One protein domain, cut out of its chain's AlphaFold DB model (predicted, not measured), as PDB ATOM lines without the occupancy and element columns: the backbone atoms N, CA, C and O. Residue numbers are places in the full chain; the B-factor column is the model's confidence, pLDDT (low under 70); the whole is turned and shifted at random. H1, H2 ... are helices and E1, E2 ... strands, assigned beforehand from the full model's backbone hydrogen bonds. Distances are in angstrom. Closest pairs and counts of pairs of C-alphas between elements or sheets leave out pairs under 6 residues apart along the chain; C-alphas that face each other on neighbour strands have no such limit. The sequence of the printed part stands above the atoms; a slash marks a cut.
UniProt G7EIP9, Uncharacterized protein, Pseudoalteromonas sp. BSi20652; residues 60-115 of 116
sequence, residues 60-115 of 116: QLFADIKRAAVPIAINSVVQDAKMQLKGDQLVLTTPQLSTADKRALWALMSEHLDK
ATOM      1  N   GLN A  60       0.652 -23.929  11.963       87.75
ATOM      2  CA  GLN A  60       1.252 -24.766  12.998       87.75
ATOM      3  C   GLN A  60       2.111 -23.944  13.965       87.75
ATOM      4  O   GLN A  60       1.871 -23.977  15.167       87.75
ATOM      5  N   LEU A  61       3.051 -23.144  13.449       85.00
ATOM      6  CA  LEU A  61       3.925 -22.317  14.283       85.00
ATOM      7  C   LEU A  61       3.121 -21.289  15.085       85.00
ATOM      8  O   LEU A  61       3.404 -21.048  16.252       85.00
ATOM      9  N   PHE A  62       2.085 -20.706  14.487       84.25
ATOM     10  CA  PHE A  62       1.193 -19.780  15.170       84.25
ATOM     11  C   PHE A  62       0.396 -20.452  16.295       84.25
ATOM     12  O   PHE A  62       0.237 -19.865  17.366       84.25
ATOM     13  N   ALA A  63      -0.091 -21.676  16.077       81.44
ATOM     14  CA  ALA A  63      -0.771 -22.456  17.106       81.44
ATOM     15  C   ALA A  63       0.180 -22.840  18.248       81.44
ATOM     16  O   ALA A  63      -0.185 -22.689  19.413       81.44
ATOM     17  N   ASP A  64       1.402 -23.261  17.924       78.00
ATOM     18  CA  ASP A  64       2.421 -23.616  18.912       78.00
ATOM     19  C   ASP A  64       2.865 -22.390  19.724       78.00
ATOM     20  O   ASP A  64       2.929 -22.461  20.949       78.00
ATOM     21  N   ILE A  65       3.062 -21.232  19.081       80.31
ATOM     22  CA  ILE A  65       3.341 -19.964  19.773       80.31
ATOM     23  C   ILE A  65       2.174 -19.581  20.675       80.31
ATOM     24  O   ILE A  65       2.396 -19.209  21.822       80.31
ATOM     25  N   LYS A  66       0.929 -19.676  20.193       77.81
ATOM     26  CA  LYS A  66      -0.240 -19.388  21.026       77.81
ATOM     27  C   LYS A  66      -0.300 -20.306  22.233       77.81
ATOM     28  O   LYS A  66      -0.566 -19.799  23.311       77.81
ATOM     29  N   ARG A  67      -0.026 -21.603  22.067       71.81
ATOM     30  CA  ARG A  67      -0.012 -22.587  23.157       71.81
ATOM     31  C   ARG A  67       1.077 -22.274  24.183       71.81
ATOM     32  O   ARG A  67       0.768 -22.202  25.365       71.81
ATOM     33  N   ALA A  68       2.294 -21.978  23.728       66.19
ATOM     34  CA  ALA A  68       3.409 -21.585  24.590       66.19
ATOM     35  C   ALA A  68       3.186 -20.229  25.283       66.19
ATOM     36  O   ALA A  68       3.688 -19.990  26.378       66.19
ATOM     37  N   ALA A  69       2.442 -19.328  24.643       60.28
ATOM     38  CA  ALA A  69       2.194 -17.983  25.137       60.28
ATOM     39  C   ALA A  69       0.912 -17.849  25.968       60.28
ATOM     40  O   ALA A  69       0.681 -16.745  26.459       60.28
ATOM     41  N   VAL A  70       0.074 -18.893  26.126       65.25
ATOM     42  CA  VAL A  70      -1.133 -18.783  26.968       65.25
ATOM     43  C   VAL A  70      -0.694 -18.639  28.426       65.25
ATOM     44  O   VAL A  70      -0.202 -19.606  29.012       65.25
ATOM     45  N   PRO A  71      -0.887 -17.468  29.056       67.38
ATOM     46  CA  PRO A  71      -0.584 -17.318  30.464       67.38
ATOM     47  C   PRO A  71      -1.591 -18.147  31.257       67.38
ATOM     48  O   PRO A  71      -2.801 -18.008  31.067       67.38
ATOM     49  N   ILE A  72      -1.110 -18.981  32.178       71.50
ATOM     50  CA  ILE A  72      -1.981 -19.583  33.188       71.50
ATOM     51  C   ILE A  72      -2.398 -18.456  34.141       71.50
ATOM     52  O   ILE A  72      -1.629 -18.045  35.012       71.50
ATOM     53  N   ALA A  73      -3.601 -17.917  33.945       76.25
ATOM     54  CA  ALA A  73      -4.175 -16.903  34.818       76.25
ATOM     55  C   ALA A  73      -4.846 -17.578  36.020       76.25
ATOM     56  O   ALA A  73      -5.807 -18.326  35.868       76.25
ATOM     57  N   ILE A  74      -4.347 -17.308  37.226       82.38
ATOM     58  CA  ILE A  74      -4.994 -17.752  38.464       82.38
ATOM     59  C   ILE A  74      -5.927 -16.631  38.924       82.38
ATOM     60  O   ILE A  74      -5.481 -15.635  39.491       82.38
ATOM     61  N   ASN A  75      -7.223 -16.794  38.671       85.00
ATOM     62  CA  ASN A  75      -8.259 -15.809  38.991       85.00
ATOM     63  C   ASN A  75      -8.858 -16.006  40.393       85.00
ATOM     64  O   ASN A  75      -9.501 -15.105  40.928       85.00
ATOM     65  N   SER A  76      -8.660 -17.177  41.007       84.44
ATOM     66  CA  SER A  76      -9.198 -17.494  42.332       84.44
ATOM     67  C   SER A  76      -8.267 -18.415  43.112       84.44
ATOM     68  O   SER A  76      -7.736 -19.378  42.563       84.44
ATOM     69  N   VAL A  77      -8.153 -18.180  44.422       88.00
ATOM     70  CA  VAL A  77      -7.480 -19.089  45.361       88.00
ATOM     71  C   VAL A  77      -8.498 -19.585  46.383       88.00
ATOM     72  O   VAL A  77      -9.134 -18.774  47.052       88.00
ATOM     73  N   VAL A  78      -8.681 -20.901  46.486       88.12
ATOM     74  CA  VAL A  78      -9.629 -21.532  47.422       88.12
ATOM     75  C   VAL A  78      -8.929 -22.550  48.309       88.12
ATOM     76  O   VAL A  78      -7.889 -23.094  47.939       88.12
ATOM     77  N   GLN A  79      -9.497 -22.810  49.484       88.94
ATOM     78  CA  GLN A  79      -8.958 -23.788  50.421       88.94
ATOM     79  C   GLN A  79      -9.723 -25.113  50.325       88.94
ATOM     80  O   GLN A  79     -10.949 -25.117  50.406       88.94
ATOM     81  N   ASP A  80      -9.007 -26.227  50.181       88.62
ATOM     82  CA  ASP A  80      -9.571 -27.584  50.167       88.62
ATOM     83  C   ASP A  80      -8.544 -28.599  50.699       88.62
ATOM     84  O   ASP A  80      -7.375 -28.285  50.893       88.62
ATOM     85  N   ALA A  81      -8.944 -29.850  50.901       85.00
ATOM     86  CA  ALA A  81      -8.107 -30.898  51.478       85.00
ATOM     87  C   ALA A  81      -6.876 -31.277  50.630       85.00
ATOM     88  O   ALA A  81      -5.937 -31.876  51.153       85.00
ATOM     89  N   LYS A  82      -6.857 -30.959  49.327       86.25
ATOM     90  CA  LYS A  82      -5.770 -31.343  48.414       86.25
ATOM     91  C   LYS A  82      -5.367 -30.197  47.489       86.25
ATOM     92  O   LYS A  82      -6.207 -29.656  46.777       86.25
ATOM     93  N   MET A  83      -4.064 -29.919  47.435       88.38
ATOM     94  CA  MET A  83      -3.476 -28.898  46.564       88.38
ATOM     95  C   MET A  83      -3.588 -29.290  45.084       88.38
ATOM     96  O   MET A  83      -3.122 -30.364  44.699       88.38
ATOM     97  N   GLN A  84      -4.240 -28.450  44.275       89.62
ATOM     98  CA  GLN A  84      -4.535 -28.704  42.856       89.62
ATOM     99  C   GLN A  84      -4.687 -27.389  42.082       89.62
ATOM    100  O   GLN A  84      -5.126 -26.390  42.647       89.62
ATOM    101  N   LEU A  85      -4.401 -27.405  40.780       86.44
ATOM    102  CA  LEU A  85      -4.711 -26.308  39.864       86.44
ATOM    103  C   LEU A  85      -5.811 -26.781  38.906       86.44
ATOM    104  O   LEU A  85      -5.614 -27.720  38.134       86.44
ATOM    105  N   LYS A  86      -6.999 -26.173  38.992       83.56
ATOM    106  CA  LYS A  86      -8.167 -26.518  38.169       83.56
ATOM    107  C   LYS A  86      -8.543 -25.322  37.305       83.56
ATOM    108  O   LYS A  86      -9.245 -24.427  37.772       83.56
ATOM    109  N   GLY A  87      -8.070 -25.312  36.058       80.88
ATOM    110  CA  GLY A  87      -8.221 -24.154  35.173       80.88
ATOM    111  C   GLY A  87      -7.627 -22.911  35.835       80.88
ATOM    112  O   GLY A  87      -6.446 -22.900  36.174       80.88
ATOM    113  N   ASP A  88      -8.480 -21.929  36.108       82.50
ATOM    114  CA  ASP A  88      -8.093 -20.627  36.657       82.50
ATOM    115  C   ASP A  88      -8.099 -20.582  38.198       82.50
ATOM    116  O   ASP A  88      -7.908 -19.522  38.802       82.50
ATOM    117  N   GLN A  89      -8.379 -21.707  38.860       87.56
ATOM    118  CA  GLN A  89      -8.490 -21.779  40.313       87.56
ATOM    119  C   GLN A  89      -7.335 -22.573  40.924       87.56
ATOM    120  O   GLN A  89      -7.156 -23.763  40.646       87.56
ATOM    121  N   LEU A  90      -6.591 -21.921  41.819       89.25
ATOM    122  CA  LEU A  90      -5.581 -22.559  42.652       89.25
ATOM    123  C   LEU A  90      -6.211 -23.011  43.969       89.25
ATOM    124  O   LEU A  90      -6.722 -22.209  44.749       89.25
ATOM    125  N   VAL A  91      -6.150 -24.308  44.224       90.94
ATOM    126  CA  VAL A  91      -6.626 -24.922  45.458       90.94
ATOM    127  C   VAL A  91      -5.432 -25.149  46.379       90.94
ATOM    128  O   VAL A  91      -4.483 -25.834  45.997       90.94
ATOM    129  N   LEU A  92      -5.473 -24.593  47.589       91.00
ATOM    130  CA  LEU A  92      -4.445 -24.750  48.622       91.00
ATOM    131  C   LEU A  92      -4.993 -25.514  49.832       91.00
ATOM    132  O   LEU A  92      -6.181 -25.458  50.128       91.00
ATOM    133  N   THR A  93      -4.120 -26.207  50.559       87.69
ATOM    134  CA  THR A  93      -4.487 -26.960  51.772       87.69
ATOM    135  C   THR A  93      -4.598 -26.077  53.006       87.69
ATOM    136  O   THR A  93      -5.474 -26.262  53.855       87.69
ATOM    137  N   THR A  94      -3.722 -25.080  53.097       86.19
ATOM    138  CA  THR A  94      -3.638 -24.154  54.221       86.19
ATOM    139  C   THR A  94      -3.433 -22.719  53.729       86.19
ATOM    140  O   THR A  94      -2.849 -22.505  52.665       86.19
ATOM    141  N   PRO A  95      -3.857 -21.708  54.510       83.00
ATOM    142  CA  PRO A  95      -3.588 -20.304  54.192       83.00
ATOM    143  C   PRO A  95      -2.104 -19.939  54.334       83.00
ATOM    144  O   PRO A  95      -1.612 -19.041  53.656       83.00
ATOM    145  N   GLN A  96      -1.381 -20.625  55.226       88.31
ATOM    146  CA  GLN A  96       0.057 -20.453  55.412       88.31
ATOM    147  C   GLN A  96       0.798 -21.689  54.910       88.31
ATOM    148  O   GLN A  96       0.743 -22.755  55.524       88.31
ATOM    149  N   LEU A  97       1.496 -21.523  53.786       84.81
ATOM    150  CA  LEU A  97       2.271 -22.582  53.151       84.81
ATOM    151  C   LEU A  97       3.609 -22.777  53.871       84.81
ATOM    152  O   LEU A  97       4.435 -21.856  53.931       84.81
ATOM    153  N   SER A  98       3.851 -23.991  54.364       91.31
ATOM    154  CA  SER A  98       5.160 -24.393  54.878       91.31
ATOM    155  C   SER A  98       6.183 -24.535  53.742       91.31
ATOM    156  O   SER A  98       5.850 -24.501  52.556       91.31
ATOM    157  N   THR A  99       7.461 -24.732  54.073       91.81
ATOM    158  CA  THR A  99       8.502 -25.001  53.064       91.81
ATOM    159  C   THR A  99       8.197 -26.251  52.234       91.81
ATOM    160  O   THR A  99       8.492 -26.275  51.039       91.81
ATOM    161  N   ALA A 100       7.592 -27.276  52.841       90.12
ATOM    162  CA  ALA A 100       7.174 -28.480  52.130       90.12
ATOM    163  C   ALA A 100       6.018 -28.181  51.162       90.12
ATOM    164  O   ALA A 100       6.093 -28.562  49.995       90.12
ATOM    165  N   ASP A 101       5.019 -27.411  51.601       87.75
ATOM    166  CA  ASP A 101       3.862 -27.055  50.767       87.75
ATOM    167  C   ASP A 101       4.259 -26.149  49.602       87.75
ATOM    168  O   ASP A 101       3.765 -26.308  48.492       87.75
ATOM    169  N   LYS A 102       5.216 -25.237  49.813       90.75
ATOM    170  CA  LYS A 102       5.783 -24.420  48.732       90.75
ATOM    171  C   LYS A 102       6.454 -25.292  47.675       90.75
ATOM    172  O   LYS A 102       6.252 -25.062  46.491       90.75
ATOM    173  N   ARG A 103       7.236 -26.301  48.078       91.56
ATOM    174  CA  ARG A 103       7.863 -27.243  47.132       91.56
ATOM    175  C   ARG A 103       6.816 -28.049  46.364       91.56
ATOM    176  O   ARG A 103       6.956 -28.199  45.156       91.56
ATOM    177  N   ALA A 104       5.772 -28.517  47.047       88.88
ATOM    178  CA  ALA A 104       4.656 -29.210  46.412       88.88
ATOM    179  C   ALA A 104       3.927 -28.306  45.401       88.88
ATOM    180  O   ALA A 104       3.638 -28.743  44.290       88.88
ATOM    181  N   LEU A 105       3.717 -27.031  45.741       90.56
ATOM    182  CA  LEU A 105       3.131 -26.039  44.841       90.56
ATOM    183  C   LEU A 105       4.007 -25.801  43.607       90.56
ATOM    184  O   LEU A 105       3.495 -25.781  42.494       90.56
ATOM    185  N   TRP A 106       5.322 -25.657  43.776       90.44
ATOM    186  CA  TRP A 106       6.242 -25.497  42.645       90.44
ATOM    187  C   TRP A 106       6.245 -26.713  41.720       90.44
ATOM    188  O   TRP A 106       6.225 -26.544  40.505       90.44
ATOM    189  N   ALA A 107       6.223 -27.925  42.279       89.25
ATOM    190  CA  ALA A 107       6.118 -29.149  41.491       89.25
ATOM    191  C   ALA A 107       4.805 -29.194  40.694       89.25
ATOM    192  O   ALA A 107       4.827 -29.481  39.500       89.25
ATOM    193  N   LEU A 108       3.684 -28.831  41.330       89.38
ATOM    194  CA  LEU A 108       2.381 -28.731  40.677       89.38
ATOM    195  C   LEU A 108       2.412 -27.721  39.520       89.38
ATOM    196  O   LEU A 108       2.037 -28.055  38.401       89.38
ATOM    197  N   MET A 109       2.900 -26.501  39.762       85.62
ATOM    198  CA  MET A 109       2.991 -25.471  38.722       85.62
ATOM    199  C   MET A 109       3.896 -25.914  37.567       85.62
ATOM    200  O   MET A 109       3.545 -25.705  36.411       85.62
ATOM    201  N   SER A 110       5.019 -26.575  37.860       83.25
ATOM    202  CA  SER A 110       5.920 -27.106  36.834       83.25
ATOM    203  C   SER A 110       5.252 -28.174  35.967       83.25
ATOM    204  O   SER A 110       5.425 -28.147  34.756       83.25
ATOM    205  N   GLU A 111       4.469 -29.085  36.550       83.56
ATOM    206  CA  GLU A 111       3.751 -30.123  35.792       83.56
ATOM    207  C   GLU A 111       2.706 -29.524  34.839       83.56
ATOM    208  O   GLU A 111       2.459 -30.051  33.755       83.56
ATOM    209  N   HIS A 112       2.074 -28.420  35.240       77.56
ATOM    210  CA  HIS A 112       1.113 -27.714  34.395       77.56
ATOM    211  C   HIS A 112       1.783 -26.874  33.300       77.56
ATOM    212  O   HIS A 112       1.186 -26.702  32.240       77.56
ATOM    213  N   LEU A 113       3.005 -26.387  33.530       70.25
ATOM    214  CA  LEU A 113       3.780 -25.632  32.542       70.25
ATOM    215  C   LEU A 113       4.469 -26.532  31.508       70.25
ATOM    216  O   LEU A 113       4.574 -26.137  30.356       70.25
ATOM    217  N   ASP A 114       4.895 -27.739  31.887       64.81
ATOM    218  CA  ASP A 114       5.573 -28.692  30.987       64.81
ATOM    219  C   ASP A 114       4.625 -29.338  29.953       64.81
ATOM    220  O   ASP A 114       5.051 -29.961  28.987       64.81
ATOM    221  N   LYS A 115       3.307 -29.196  30.147       59.84
ATOM    222  CA  LYS A 115       2.269 -29.706  29.233       59.84
ATOM    223  C   LYS A 115       1.854 -28.698  28.148       59.84
ATOM    224  O   LYS A 115       0.976 -29.026  27.346       59.84
TER     225      LYS A 115
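This is residues 60 to 115 of the 116 residues of an uncharacterized protein of Pseudoalteromonas sp. BSi20652 (UniProt G7EIP9). A small three-stranded sheet, E1, E3 and E2, has one helix, H2, packed on its E2 side, and a second helix, H1, reaches away from this body as an arm at the end of the drawn-out residues 70 to 75. The arm makes much of the length: residues 60 to 66 of H1 stick out free, while H2 folds back over one face of the sheet. The printed part has 56 residues, with two named helices and three named strands in the order H1, E1, E2, E3, H2; the sheet is mixed, and the class is mixed, helices and strands. The whole is loose, with a radius of gyration of the C-alphas of 13.4 A and spans of 42 by 20 by 13 A.

Find C-alpha 60 at (1.252, -24.766, 12.998); from there H1, residues 60 to 69, runs 13.9 A to C-alpha 69. Read on to E1, residues 76 to 79, which begins at C-alpha 76 at (-9.198, -17.494, 42.332) and is 10.3 A long. E2, residues 84 to 86, is 6.3 A long, and E3, residues 89 to 92, is 9.7 A long. Last comes H2, residues 99 to 113, which runs 21.1 A to C-alpha 113 at (3.780, -25.632, 32.542).

Begin with the sheet, where E3 is the inner strand and E1 and E2 are the edge strands. E1 and E3 are parallel, at 29 degrees between their directions; look at N 78 and O 90, within hydrogen-bond range at 2.9 A. E3 and E2 are antiparallel, at 165 degrees, and form a hairpin; here N 91 and O 84 are 2.8 A apart and N 86 and O 89 are 2.9 A apart. H2 is on the sheet, and the two make two layers, a helix layer and a sheet layer. The closest C-alphas of E2 and H2 are those of Gln 84 and Leu 108, 7.3 A apart. E3 and H2 are near each other, with 5 pairs of C-alphas within 10 A. H1 is not on the sheet, and H1 and H2 are apart. In H1 and H2 every O i to N i+4 pair is within hydrogen-bond range.

The two C-alphas farthest apart are those of Gln 60 and Gln 96, at 42.6 A. The printed part has no cut, and none of its links is long: E1 to E2 and E2 to E3 are tight, and H1 to E1 and E3 to H2 are short. The mean pLDDT of the printed part is 83.0; look for values under 70 at residues 68 to 71 and 114 to 115.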